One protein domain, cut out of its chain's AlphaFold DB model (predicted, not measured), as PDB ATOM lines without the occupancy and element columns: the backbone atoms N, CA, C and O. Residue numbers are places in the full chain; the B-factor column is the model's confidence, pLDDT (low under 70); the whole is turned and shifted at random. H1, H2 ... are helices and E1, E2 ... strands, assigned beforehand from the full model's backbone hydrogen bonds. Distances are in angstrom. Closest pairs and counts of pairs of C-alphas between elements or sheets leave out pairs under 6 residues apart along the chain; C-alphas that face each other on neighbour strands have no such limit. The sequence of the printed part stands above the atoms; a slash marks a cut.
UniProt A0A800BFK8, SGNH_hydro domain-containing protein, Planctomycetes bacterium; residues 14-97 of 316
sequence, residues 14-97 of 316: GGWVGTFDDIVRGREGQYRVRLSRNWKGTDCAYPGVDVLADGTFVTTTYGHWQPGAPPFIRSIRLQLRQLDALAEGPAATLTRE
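This is residues 14 to 97 of the 316 residues of the protein "SGNH_hydro domain-containing protein" of Planctomycetes bacterium (UniProt A0A800BFK8). Two small antiparallel sheets, the three-stranded E3 E4 E5 and the two-stranded ribbon E1 E2, come near each other at few points, where E2 passes E5. The short helix H1 sits in the loop that joins E1 to E2, at the end of the ribbon and far from the core, while H2 follows E5 and lies near the E2 side of the ribbon; the loops 37 to 47 and 64 to 71 lie at the opposite end. The printed part has 84 residues with five named strands and two named helices, in the order E1 H1 E2 E3 E4 E5 H2, of the mixed class, and under half of the residues are in named elements. The whole is only just compact, close to loose, with a radius of gyration of the C-alphas of 14.2 A and spans of 39 by 31 by 25 A.

E1 is residues 14 to 17, and its C-alpha 14 stands at (7.143, -15.504, 36.589). H1 is residues 20 to 24. E2 is residues 31 to 36, 15.7 A long. E3 is residues 48 to 51. E4 is residues 57 to 63, 18.9 A long, and E5 is residues 72 to 78, 19.6 A long. H2 is residues 80 to 87, 10.2 A long, from C-alpha 80 at (14.826, -27.616, 37.399) to C-alpha 87 at (17.427, -22.450, 28.981).

E1 and E2 are antiparallel neighbours at 152 degrees, with N 15 and O 33 at 2.8 A, within hydrogen-bond range. E3, E4 and E5 form a meander, each strand the antiparallel neighbour of the one before, with E3 and E5 as edge strands. In the hairpin E3 and E4, N 58 and O 50 are 2.8 A apart, within hydrogen-bond range. In the hairpin E4 and E5, N 57 and O 78 are 2.8 A apart and N 76 and O 59 also 2.8 A, within that range. The closest C-alphas of E2 and E5 are those of Leu 35 and Ile 76, 7.5 A apart. The closest C-alphas of E2 and H2 are those of Tyr 31 and Ala 87, at 7.8 A. H2 is not on the sheet E3 E4 E5, and E4 and H2 are only just apart, with their closest C-alphas at 8.1 A. H1 is apart from E3, E4, E5 and H2. In H1 and H2 every O i to N i+4 pair is within hydrogen-bond range.

The two C-alphas farthest apart, those of Arg 25 and Gly 68, are 40.9 A apart. The printed part has no cut. The link from E2 to E3, with 11 residues, is long. The mean pLDDT of the printed part is 86.1, and residues 89 to 97 are under 70.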
ATOM      1  N   GLY A  14       5.757 -15.092  36.787       91.06
ATOM      2  CA  GLY A  14       7.143 -15.504  36.589       91.06
ATOM      3  C   GLY A  14       7.708 -16.270  37.784       91.06
ATOM      4  O   GLY A  14       7.236 -16.090  38.910       91.06
ATOM      5  N   GLY A  15       8.722 -17.087  37.511       90.25
ATOM      6  CA  GLY A  15       9.653 -17.669  38.470       90.25
ATOM      7  C   GLY A  15      11.064 -17.116  38.245       90.25
ATOM      8  O   GLY A  15      11.435 -16.776  37.118       90.25
ATOM      9  N   TRP A  16      11.834 -17.012  39.321       89.88
ATOM     10  CA  TRP A  16      13.250 -16.653  39.302       89.88
ATOM     11  C   TRP A  16      14.043 -17.860  39.797       89.88
ATOM     12  O   TRP A  16      13.662 -18.457  40.804       89.88
ATOM     13  N   VAL A  17      15.093 -18.231  39.070       91.12
ATOM     14  CA  VAL A  17      15.968 -19.348  39.425       91.12
ATOM     15  C   VAL A  17      17.352 -18.792  39.713       91.12
ATOM     16  O   VAL A  17      17.935 -18.083  38.894       91.12
ATOM     17  N   GLY A  18      17.863 -19.105  40.895       91.19
ATOM     18  CA  GLY A  18      19.161 -18.671  41.380       91.19
ATOM     19  C   GLY A  18      19.417 -19.219  42.778       91.19
ATOM     20  O   GLY A  18      18.652 -20.025  43.309       91.19
ATOM     21  N   THR A  19      20.517 -18.783  43.368       92.81
ATOM     22  CA  THR A  19      20.967 -19.209  44.692       92.81
ATOM     23  C   THR A  19      20.612 -18.176  45.756       92.81
ATOM     24  O   THR A  19      20.383 -17.001  45.471       92.81
ATOM     25  N   PHE A  20      20.629 -18.588  47.022       92.06
ATOM     26  CA  PHE A  20      20.485 -17.648  48.134       92.06
ATOM     27  C   PHE A  20      21.571 -16.554  48.117       92.06
ATOM     28  O   PHE A  20      21.285 -15.392  48.390       92.06
ATOM     29  N   ASP A  21      22.802 -16.897  47.727       94.31
ATOM     30  CA  ASP A  21      23.905 -15.934  47.623       94.31
ATOM     31  C   ASP A  21      23.664 -14.886  46.520       94.31
ATOM     32  O   ASP A  21      24.061 -13.732  46.682       94.31
ATOM     33  N   ASP A  22      22.967 -15.247  45.433       91.88
ATOM     34  CA  ASP A  22      22.560 -14.285  44.398       91.88
ATOM     35  C   ASP A  22      21.616 -13.228  44.966       91.88
ATOM     36  O   ASP A  22      21.782 -12.045  44.677       91.88
ATOM     37  N   ILE A  23      20.679 -13.633  45.828       88.75
ATOM     38  CA  ILE A  23      19.765 -12.707  46.507       88.75
ATOM     39  C   ILE A  23      20.555 -11.774  47.424       88.75
ATOM     40  O   ILE A  23      20.410 -10.555  47.335       88.75
ATOM     41  N   VAL A  24      21.412 -12.336  48.282       94.06
ATOM     42  CA  VAL A  24      22.185 -11.569  49.275       94.06
ATOM     43  C   VAL A  24      23.085 -10.528  48.611       94.06
ATOM     44  O   VAL A  24      23.257  -9.432  49.141       94.06
ATOM     45  N   ARG A  25      23.644 -10.845  47.440       92.81
ATOM     46  CA  ARG A  25      24.579  -9.972  46.715       92.81
ATOM     47  C   ARG A  25      23.937  -9.199  45.563       92.81
ATOM     48  O   ARG A  25      24.657  -8.548  44.811       92.81
ATOM     49  N   GLY A  26      22.615  -9.268  45.405       89.31
ATOM     50  CA  GLY A  26      21.884  -8.541  44.364       89.31
ATOM     51  C   GLY A  26      22.250  -8.940  42.931       89.31
ATOM     52  O   GLY A  26      22.261  -8.087  42.046       89.31
ATOM     53  N   ARG A  27      22.581 -10.213  42.688       89.88
ATOM     54  CA  ARG A  27      22.853 -10.740  41.342       89.88
ATOM     55  C   ARG A  27      21.561 -11.162  40.640       89.88
ATOM     56  O   ARG A  27      20.567 -11.497  41.276       89.88
ATOM     57  N   GLU A  28      21.604 -11.208  39.310       84.06
ATOM     58  CA  GLU A  28      20.456 -11.559  38.454       84.06
ATOM     59  C   GLU A  28      19.978 -13.019  38.602       84.06
ATOM     60  O   GLU A  28      18.886 -13.352  38.138       84.06
ATOM     61  N   GLY A  29      20.743 -13.887  39.274       89.44
ATOM     62  CA  GLY A  29      20.490 -15.329  39.332       89.44
ATOM     63  C   GLY A  29      20.898 -16.043  38.042       89.44
ATOM     64  O   GLY A  29      21.661 -15.509  37.238       89.44
ATOM     65  N   GLN A  30      20.398 -17.263  37.850       88.75
ATOM     66  CA  GLN A  30      20.658 -18.066  36.653       88.75
ATOM     67  C   GLN A  30      19.759 -17.635  35.493       88.75
ATOM     68  O   GLN A  30      20.245 -17.362  34.398       88.75
ATOM     69  N   TYR A  31      18.445 -17.564  35.725       86.88
ATOM     70  CA  TYR A  31      17.478 -17.137  34.716       86.88
ATOM     71  C   TYR A  31      16.113 -16.795  35.327       86.88
ATOM     72  O   TYR A  31      15.800 -17.080  36.485       86.88
ATOM     73  N   ARG A  32      15.257 -16.181  34.504       86.44
ATOM     74  CA  ARG A  32      13.842 -15.926  34.797       86.44
ATOM     75  C   ARG A  32      12.977 -16.718  33.829       86.44
ATOM     76  O   ARG A  32      13.215 -16.694  32.626       86.44
ATOM     77  N   VAL A  33      11.938 -17.365  34.344       87.06
ATOM     78  CA  VAL A  33      10.986 -18.152  33.555       87.06
ATOM     79  C   VAL A  33       9.594 -17.540  33.656       87.06
ATOM     80  O   VAL A  33       9.102 -17.268  34.750       87.06
ATOM     81  N   ARG A  34       8.916 -17.329  32.523       87.44
ATOM     82  CA  ARG A  34       7.483 -16.999  32.531       87.44
ATOM     83  C   ARG A  34       6.684 -18.291  32.664       87.44
ATOM     84  O   ARG A  34       6.584 -19.050  31.706       87.44
ATOM     85  N   LEU A  35       6.076 -18.498  33.825       90.62
ATOM     86  CA  LEU A  35       5.252 -19.666  34.133       90.62
ATOM     87  C   LEU A  35       3.853 -19.555  33.507       90.62
ATOM     88  O   LEU A  35       3.318 -20.523  32.975       90.62
ATOM     89  N   SER A  36       3.245 -18.367  33.531       89.25
ATOM     90  CA  SER A  36       1.935 -18.140  32.914       89.25
ATOM     91  C   SER A  36       1.704 -16.670  32.602       89.25
ATOM     92  O   SER A  36       2.038 -15.796  33.401       89.25
ATOM     93  N   ARG A  37       1.068 -16.393  31.462       86.62
ATOM     94  CA  ARG A  37       0.638 -15.038  31.122       86.62
ATOM     95  C   ARG A  37      -0.623 -14.652  31.887       86.62
ATOM     96  O   ARG A  37      -1.606 -15.388  31.832       86.62
ATOM     97  N   ASN A  38      -0.619 -13.471  32.495       90.62
ATOM     98  CA  ASN A  38      -1.800 -12.868  33.098       90.62
ATOM     99  C   ASN A  38      -2.465 -11.887  32.119       90.62
ATOM    100  O   ASN A  38      -1.807 -11.074  31.473       90.62
ATOM    101  N   TRP A  39      -3.788 -11.948  31.999       85.12
ATOM    102  CA  TRP A  39      -4.558 -11.124  31.062       85.12
ATOM    103  C   TRP A  39      -5.227  -9.909  31.717       85.12
ATOM    104  O   TRP A  39      -5.893  -9.146  31.018       85.12
ATOM    105  N   LYS A  40      -5.046  -9.692  33.029       85.06
ATOM    106  CA  LYS A  40      -5.650  -8.565  33.757       85.06
ATOM    107  C   LYS A  40      -4.668  -7.903  34.724       85.06
ATOM    108  O   LYS A  40      -4.468  -8.366  35.847       85.06
ATOM    109  N   GLY A  41      -4.102  -6.773  34.296       86.25
ATOM    110  CA  GLY A  41      -3.212  -5.949  35.118       86.25
ATOM    111  C   GLY A  41      -2.084  -6.767  35.753       86.25
ATOM    112  O   GLY A  41      -1.422  -7.553  35.084       86.25
ATOM    113  N   THR A  42      -1.889  -6.595  37.059       87.06
ATOM    114  CA  THR A  42      -0.873  -7.314  37.849       87.06
ATOM    115  C   THR A  42      -1.482  -8.232  38.912       87.06
ATOM    116  O   THR A  42      -0.761  -8.718  39.782       87.06
ATOM    117  N   ASP A  43      -2.802  -8.425  38.881       85.62
ATOM    118  CA  ASP A  43      -3.546  -9.202  39.874       85.62
ATOM    119  C   ASP A  43      -3.463 -10.703  39.564       85.62
ATOM    120  O   ASP A  43      -4.329 -11.275  38.898       85.62
ATOM    121  N   CYS A  44      -2.347 -11.316  39.964       89.25
ATOM    122  CA  CYS A  44      -2.119 -12.757  39.905       89.25
ATOM    123  C   CYS A  44      -0.874 -13.169  40.717       89.25
ATOM    124  O   CYS A  44      -0.109 -12.326  41.202       89.25
ATOM    125  N   ALA A  45      -0.611 -14.480  40.746       86.62
ATOM    126  CA  ALA A  45       0.706 -15.055  41.024       86.62
ATOM    127  C   ALA A  45       1.286 -14.741  42.411       86.62
ATOM    128  O   ALA A  45       2.427 -14.277  42.542       86.62
ATOM    129  N   TYR A  46       0.499 -15.122  43.417       85.06
ATOM    130  CA  TYR A  46       0.914 -15.434  44.786       85.06
ATOM    131  C   TYR A  46       0.950 -16.966  44.947       85.06
ATOM    132  O   TYR A  46      -0.016 -17.540  45.455       85.06
ATOM    133  N   PRO A  47       1.937 -17.674  44.369       89.00
ATOM    134  CA  PRO A  47       1.917 -19.126  44.377       89.00
ATOM    135  C   PRO A  47       2.323 -19.694  45.736       89.00
ATOM    136  O   PRO A  47       3.303 -19.241  46.324       89.00
ATOM    137  N   GLY A  48       1.626 -20.743  46.172       89.94
ATOM    138  CA  GLY A  48       2.255 -21.751  47.025       89.94
ATOM    139  C   GLY A  48       3.270 -22.535  46.193       89.94
ATOM    140  O   GLY A  48       3.025 -22.765  45.003       89.94
ATOM    141  N   VAL A  49       4.411 -22.887  46.786       92.44
ATOM    142  CA  VAL A  49       5.465 -23.679  46.140       92.44
ATOM    143  C   VAL A  49       5.737 -24.903  47.001       92.44
ATOM    144  O   VAL A  49       6.281 -24.778  48.093       92.44
ATOM    145  N   ASP A  50       5.383 -26.069  46.476       95.62
ATOM    146  CA  ASP A  50       5.623 -27.365  47.100       95.62
ATOM    147  C   ASP A  50       6.694 -28.121  46.316       95.62
ATOM    148  O   ASP A  50       6.709 -28.090  45.084       95.62
ATOM    149  N   VAL A  51       7.581 -28.825  47.016       96.12
ATOM    150  CA  VAL A  51       8.596 -29.686  46.396       96.12
ATOM    151  C   VAL A  51       8.263 -31.134  46.722       96.12
ATOM    152  O   VAL A  51       8.201 -31.520  47.887       96.12
ATOM    153  N   LEU A  52       8.015 -31.934  45.688       96.00
ATOM    154  CA  LEU A  52       7.752 -33.365  45.820       96.00
ATOM    155  C   LEU A  52       9.058 -34.142  46.038       96.00
ATOM    156  O   LEU A  52      10.145 -33.662  45.720       96.00
ATOM    157  N   ALA A  53       8.943 -35.381  46.524       96.19
ATOM    158  CA  ALA A  53      10.089 -36.246  46.824       96.19
ATOM    159  C   ALA A  53      11.005 -36.524  45.613       96.19
ATOM    160  O   ALA A  53      12.186 -36.801  45.788       96.19
ATOM    161  N   ASP A  54      10.478 -36.429  44.388       94.50
ATOM    162  CA  ASP A  54      11.237 -36.599  43.143       94.50
ATOM    163  C   ASP A  54      11.921 -35.305  42.651       94.50
ATOM    164  O   ASP A  54      12.466 -35.272  41.546       94.50
ATOM    165  N   GLY A  55      11.873 -34.229  43.445       93.00
ATOM    166  CA  GLY A  55      12.416 -32.915  43.099       93.00
ATOM    167  C   GLY A  55      11.514 -32.076  42.186       93.00
ATOM    168  O   GLY A  55      11.945 -31.032  41.692       93.00
ATOM    169  N   THR A  56      10.271 -32.501  41.932       95.25
ATOM    170  CA  THR A  56       9.294 -31.706  41.178       95.25
ATOM    171  C   THR A  56       8.757 -30.560  42.023       95.25
ATOM    172  O   THR A  56       8.181 -30.780  43.085       95.25
ATOM    173  N   PHE A  57       8.846 -29.343  41.498       95.06
ATOM    174  CA  PHE A  57       8.152 -28.184  42.038       95.06
ATOM    175  C   PHE A  57       6.708 -28.181  41.544       95.06
ATOM    176  O   PHE A  57       6.446 -28.271  40.340       95.06
ATOM    177  N   VAL A  58       5.768 -28.040  42.470       95.94
ATOM    178  CA  VAL A  58       4.358 -27.777  42.199       95.94
ATOM    179  C   VAL A  58       4.070 -26.363  42.662       95.94
ATOM    180  O   VAL A  58       4.208 -26.032  43.834       95.94
ATOM    181  N   THR A  59       3.686 -25.513  41.721       95.00
ATOM    182  CA  THR A  59       3.367 -24.118  42.004       95.00
ATOM    183  C   THR A  59       1.900 -23.886  41.687       95.00
ATOM    184  O   THR A  59       1.450 -24.235  40.596       95.00
ATOM    185  N   THR A  60       1.129 -23.346  42.630       94.81
ATOM    186  CA  THR A  60      -0.326 -23.180  42.470       94.81
ATOM    187  C   THR A  60      -0.740 -21.765  42.813       94.81
ATOM    188  O   THR A  60      -0.441 -21.284  43.902       94.81
ATOM    189  N   THR A  61      -1.438 -21.087  41.900       95.06
ATOM    190  CA  THR A  61      -1.902 -19.716  42.138       95.06
ATOM    191  C   THR A  61      -3.172 -19.365  41.364       95.06
ATOM    192  O   THR A  61      -3.558 -20.062  40.423       95.06
ATOM    193  N   TYR A  62      -3.822 -18.267  41.750       94.69
ATOM    194  CA  TYR A  62      -4.938 -17.680  41.009       94.69
ATOM    195  C   TYR A  62      -4.445 -16.625  40.009       94.69
ATOM    196  O   TYR A  62      -3.380 -16.017  40.174       94.69
ATOM    197  N   GLY A  63      -5.240 -16.390  38.968       93.62
ATOM    198  CA  GLY A  63      -5.018 -15.299  38.025       93.62
ATOM    199  C   GLY A  63      -5.947 -15.368  36.821       93.62
ATOM    200  O   GLY A  63      -6.821 -16.234  36.729       93.62
ATOM    201  N   HIS A  64      -5.752 -14.446  35.882       92.94
ATOM    202  CA  HIS A  64      -6.520 -14.377  34.644       92.94
ATOM    203  C   HIS A  64      -5.724 -15.015  33.515       92.94
ATOM    204  O   HIS A  64      -4.949 -14.343  32.841       92.94
ATOM    205  N   TRP A  65      -5.886 -16.318  33.307       88.88
ATOM    206  CA  TRP A  65      -5.001 -17.060  32.404       88.88
ATOM    207  C   TRP A  65      -5.534 -17.260  30.985       88.88
ATOM    208  O   TRP A  65      -4.819 -17.779  30.128       88.88
ATOM    209  N   GLN A  66      -6.775 -16.845  30.730       82.62
ATOM    210  CA  GLN A  66      -7.408 -16.870  29.414       82.62
ATOM    211  C   GLN A  66      -8.020 -15.493  29.100       82.62
ATOM    212  O   GLN A  66      -8.584 -14.863  30.001       82.62
ATOM    213  N   PRO A  67      -7.932 -15.004  27.848       76.81
ATOM    214  CA  PRO A  67      -8.534 -13.731  27.457       76.81
ATOM    215  C   PRO A  67     -10.045 -13.720  27.694       76.81
ATOM    216  O   PRO A  67     -10.753 -14.599  27.211       76.81
ATOM    217  N   GLY A  68     -10.547 -12.709  28.403       75.69
ATOM    218  CA  GLY A  68     -11.987 -12.513  28.616       75.69
ATOM    219  C   GLY A  68     -12.655 -13.504  29.576       75.69
ATOM    220  O   GLY A  68     -13.838 -13.343  29.861       75.69
ATOM    221  N   ALA A  69     -11.925 -14.491  30.102       81.25
ATOM    222  CA  ALA A  69     -12.450 -15.437  31.078       81.25
ATOM    223  C   ALA A  69     -12.399 -14.873  32.518       81.25
ATOM    224  O   ALA A  69     -11.519 -14.056  32.838       81.25
ATOM    225  N   PRO A  70     -13.293 -15.336  33.415       89.94
ATOM    226  CA  PRO A  70     -13.131 -15.164  34.859       89.94
ATOM    227  C   PRO A  70     -11.783 -15.727  35.359       89.94
ATOM    228  O   PRO A  70     -11.206 -16.602  34.707       89.94
ATOM    229  N   PRO A  71     -11.252 -15.240  36.498       93.25
ATOM    230  CA  PRO A  71     -10.017 -15.776  37.058       93.25
ATOM    231  C   PRO A  71     -10.218 -17.223  37.519       93.25
ATOM    232  O   PRO A  71     -11.300 -17.595  37.970       93.25
ATOM    233  N   PHE A  72      -9.166 -18.032  37.433       93.88
ATOM    234  CA  PHE A  72      -9.191 -19.416  37.907       93.88
ATOM    235  C   PHE A  72      -7.847 -19.838  38.501       93.88
ATOM    236  O   PHE A  72      -6.818 -19.187  38.293       93.88
ATOM    237  N   ILE A  73      -7.859 -20.927  39.270       95.50
ATOM    238  CA  ILE A  73      -6.647 -21.512  39.845       95.50
ATOM    239  C   ILE A  73      -5.902 -22.298  38.769       95.50
ATOM    240  O   ILE A  73      -6.496 -23.085  38.034       95.50
ATOM    241  N   ARG A  74      -4.591 -22.089  38.681       93.88
ATOM    242  CA  ARG A  74      -3.689 -22.843  37.813       93.88
ATOM    243  C   ARG A  74      -2.564 -23.427  38.654       93.88
ATOM    244  O   ARG A  74      -1.927 -22.702  39.418       93.88
ATOM    245  N   SER A  75      -2.295 -24.709  38.439       95.06
ATOM    246  CA  SER A  75      -1.129 -25.404  38.981       95.06
ATOM    247  C   SER A  75      -0.153 -25.737  37.859       95.06
ATOM    248  O   SER A  75      -0.564 -26.198  36.793       95.06
ATOM    249  N   ILE A  76       1.134 -25.500  38.089       92.75
ATOM    250  CA  ILE A  76       2.221 -25.837  37.169       92.75
ATOM    251  C   ILE A  76       3.178 -26.770  37.899       92.75
ATOM    252  O   ILE A  76       3.596 -26.480  39.020       92.75
ATOM    253  N   ARG A  77       3.521 -27.878  37.241       94.56
ATOM    254  CA  ARG A  77       4.525 -28.841  37.696       94.56
ATOM    255  C   ARG A  77       5.763 -28.699  36.826       94.56
ATOM    256  O   ARG A  77       5.637 -28.716  35.604       94.56
ATOM    257  N   LEU A  78       6.926 -28.559  37.443       92.31
ATOM    258  CA  LEU A  78       8.192 -28.401  36.731       92.31
ATOM    259  C   LEU A  78       9.355 -28.992  37.532       92.31
ATOM    260  O   LEU A  78       9.330 -29.006  38.760       92.31
ATOM    261  N   GLN A  79      10.391 -29.450  36.840       94.00
ATOM    262  CA  GLN A  79      11.674 -29.804  37.447       94.00
ATOM    263  C   GLN A  79      12.765 -28.873  36.926       94.00
ATOM    264  O   GLN A  79      12.757 -28.520  35.747       94.00
ATOM    265  N   LEU A  80      13.732 -28.520  37.779       91.06
ATOM    266  CA  LEU A  80      14.826 -27.616  37.399       91.06
ATOM    267  C   LEU A  80      15.617 -28.148  36.202       91.06
ATOM    268  O   LEU A  80      15.761 -27.426  35.229       91.06
ATOM    269  N   ARG A  81      15.942 -29.448  36.172       89.75
ATOM    270  CA  ARG A  81      16.625 -30.074  35.022       89.75
ATOM    271  C   ARG A  81      15.916 -29.866  33.675       89.75
ATOM    272  O   ARG A  81      16.562 -29.815  32.639       89.75
ATOM    273  N   GLN A  82      14.582 -29.774  33.680       86.25
ATOM    274  CA  GLN A  82      13.807 -29.512  32.463       86.25
ATOM    275  C   GLN A  82      13.887 -28.036  32.077       86.25
ATOM    276  O   GLN A  82      13.971 -27.725  30.894       86.25
ATOM    277  N   LEU A  83      13.855 -27.133  33.061       87.38
ATOM    278  CA  LEU A  83      14.049 -25.708  32.816       87.38
ATOM    279  C   LEU A  83      15.462 -25.408  32.316       87.38
ATOM    280  O   LEU A  83      15.596 -24.628  31.382       87.38
ATOM    281  N   ASP A  84      16.478 -26.056  32.881       88.31
ATOM    282  CA  ASP A  84      17.878 -25.897  32.482       88.31
ATOM    283  C   ASP A  84      18.067 -26.305  31.015       88.31
ATOM    284  O   ASP A  84      18.548 -25.510  30.212       88.31
ATOM    285  N   ALA A  85      17.551 -27.476  30.620       85.38
ATOM    286  CA  ALA A  85      17.577 -27.924  29.226       85.38
ATOM    287  C   ALA A  85      16.837 -26.965  28.268       85.38
ATOM    288  O   ALA A  85      17.237 -26.789  27.119       85.38
ATOM    289  N   LEU A  86      15.753 -26.323  28.725       79.75
ATOM    290  CA  LEU A  86      15.043 -25.303  27.943       79.75
ATOM    291  C   LEU A  86      15.803 -23.968  27.883       79.75
ATOM    292  O   LEU A  86      15.620 -23.216  26.925       79.75
ATOM    293  N   ALA A  87      16.626 -23.666  28.888       77.62
ATOM    294  CA  ALA A  87      17.427 -22.450  28.981       77.62
ATOM    295  C   ALA A  87      18.729 -22.517  28.161       77.62
ATOM    296  O   ALA A  87      19.244 -21.470  27.777       77.62
ATOM    297  N   GLU A  88      19.236 -23.719  27.860       79.44
ATOM    298  CA  GLU A  88      20.382 -23.939  26.958       79.44
ATOM    299  C   GLU A  88      20.066 -23.603  25.488       79.44
ATOM    300  O   GLU A  88      20.965 -23.313  24.695       79.44
ATOM    301  N   GLY A  89      18.785 -23.618  25.109       67.00
ATOM    302  CA  GLY A  89      18.326 -23.167  23.799       67.00
ATOM    303  C   GLY A  89      18.299 -21.636  23.671       67.00
ATOM    304  O   GLY A  89      18.350 -20.918  24.670       67.00
ATOM    305  N   PRO A  90      18.166 -21.086  22.447       61.47
ATOM    306  CA  PRO A  90      17.894 -19.660  22.292       61.47
ATOM    307  C   PRO A  90      16.650 -19.307  23.109       61.47
ATOM    308  O   PRO A  90      15.642 -20.012  23.019       61.47
ATOM    309  N   ALA A  91      16.723 -18.222  23.892       54.62
ATOM    310  CA  ALA A  91      15.614 -17.778  24.726       54.62
ATOM    311  C   ALA A  91      14.329 -17.795  23.898       54.62
ATOM    312  O   ALA A  91      14.227 -17.089  22.887       54.62
ATOM    313  N   ALA A  92      13.363 -18.625  24.309       52.72
ATOM    314  CA  ALA A  92      12.064 -18.638  23.670       52.72
ATOM    315  C   ALA A  92      11.583 -17.191  23.664       52.72
ATOM    316  O   ALA A  92      11.448 -16.563  24.721       52.72
ATOM    317  N   THR A  93      11.371 -16.627  22.472       48.88
ATOM    318  CA  THR A  93      10.662 -15.356  22.380       48.88
ATOM    319  C   THR A  93       9.404 -15.567  23.207       48.88
ATOM    320  O   THR A  93       8.729 -16.575  23.004       48.88
ATOM    321  N   LEU A  94       9.136 -14.705  24.195       44.66
ATOM    322  CA  LEU A  94       7.956 -14.806  25.057       44.66
ATOM    323  C   LEU A  94       6.703 -14.519  24.219       44.66
ATOM    324  O   LEU A  94       5.980 -13.550  24.446       44.66
ATOM    325  N   THR A  95       6.441 -15.349  23.214       50.47
ATOM    326  CA  THR A  95       5.331 -15.232  22.301       50.47
ATOM    327  C   THR A  95       4.098 -15.446  23.142       50.47
ATOM    328  O   THR A  95       3.869 -16.503  23.728       50.47
ATOM    329  N   ARG A  96       3.309 -14.383  23.271       55.12
ATOM    330  CA  ARG A  96       1.870 -14.532  23.395       55.12
ATOM    331  C   ARG A  96       1.472 -15.501  22.287       55.12
ATOM    332  O   ARG A  96       1.629 -15.155  21.119       55.12
ATOM    333  N   GLU A  97       1.000 -16.689  22.648       61.03
ATOM    334  CA  GLU A  97       0.268 -17.505  21.689       61.03
ATOM    335  C   GLU A  97      -0.812 -16.599  21.084       61.03
ATOM    336  O   GLU A  97      -1.515 -15.892  21.819       61.03
TER     337      GLU A  97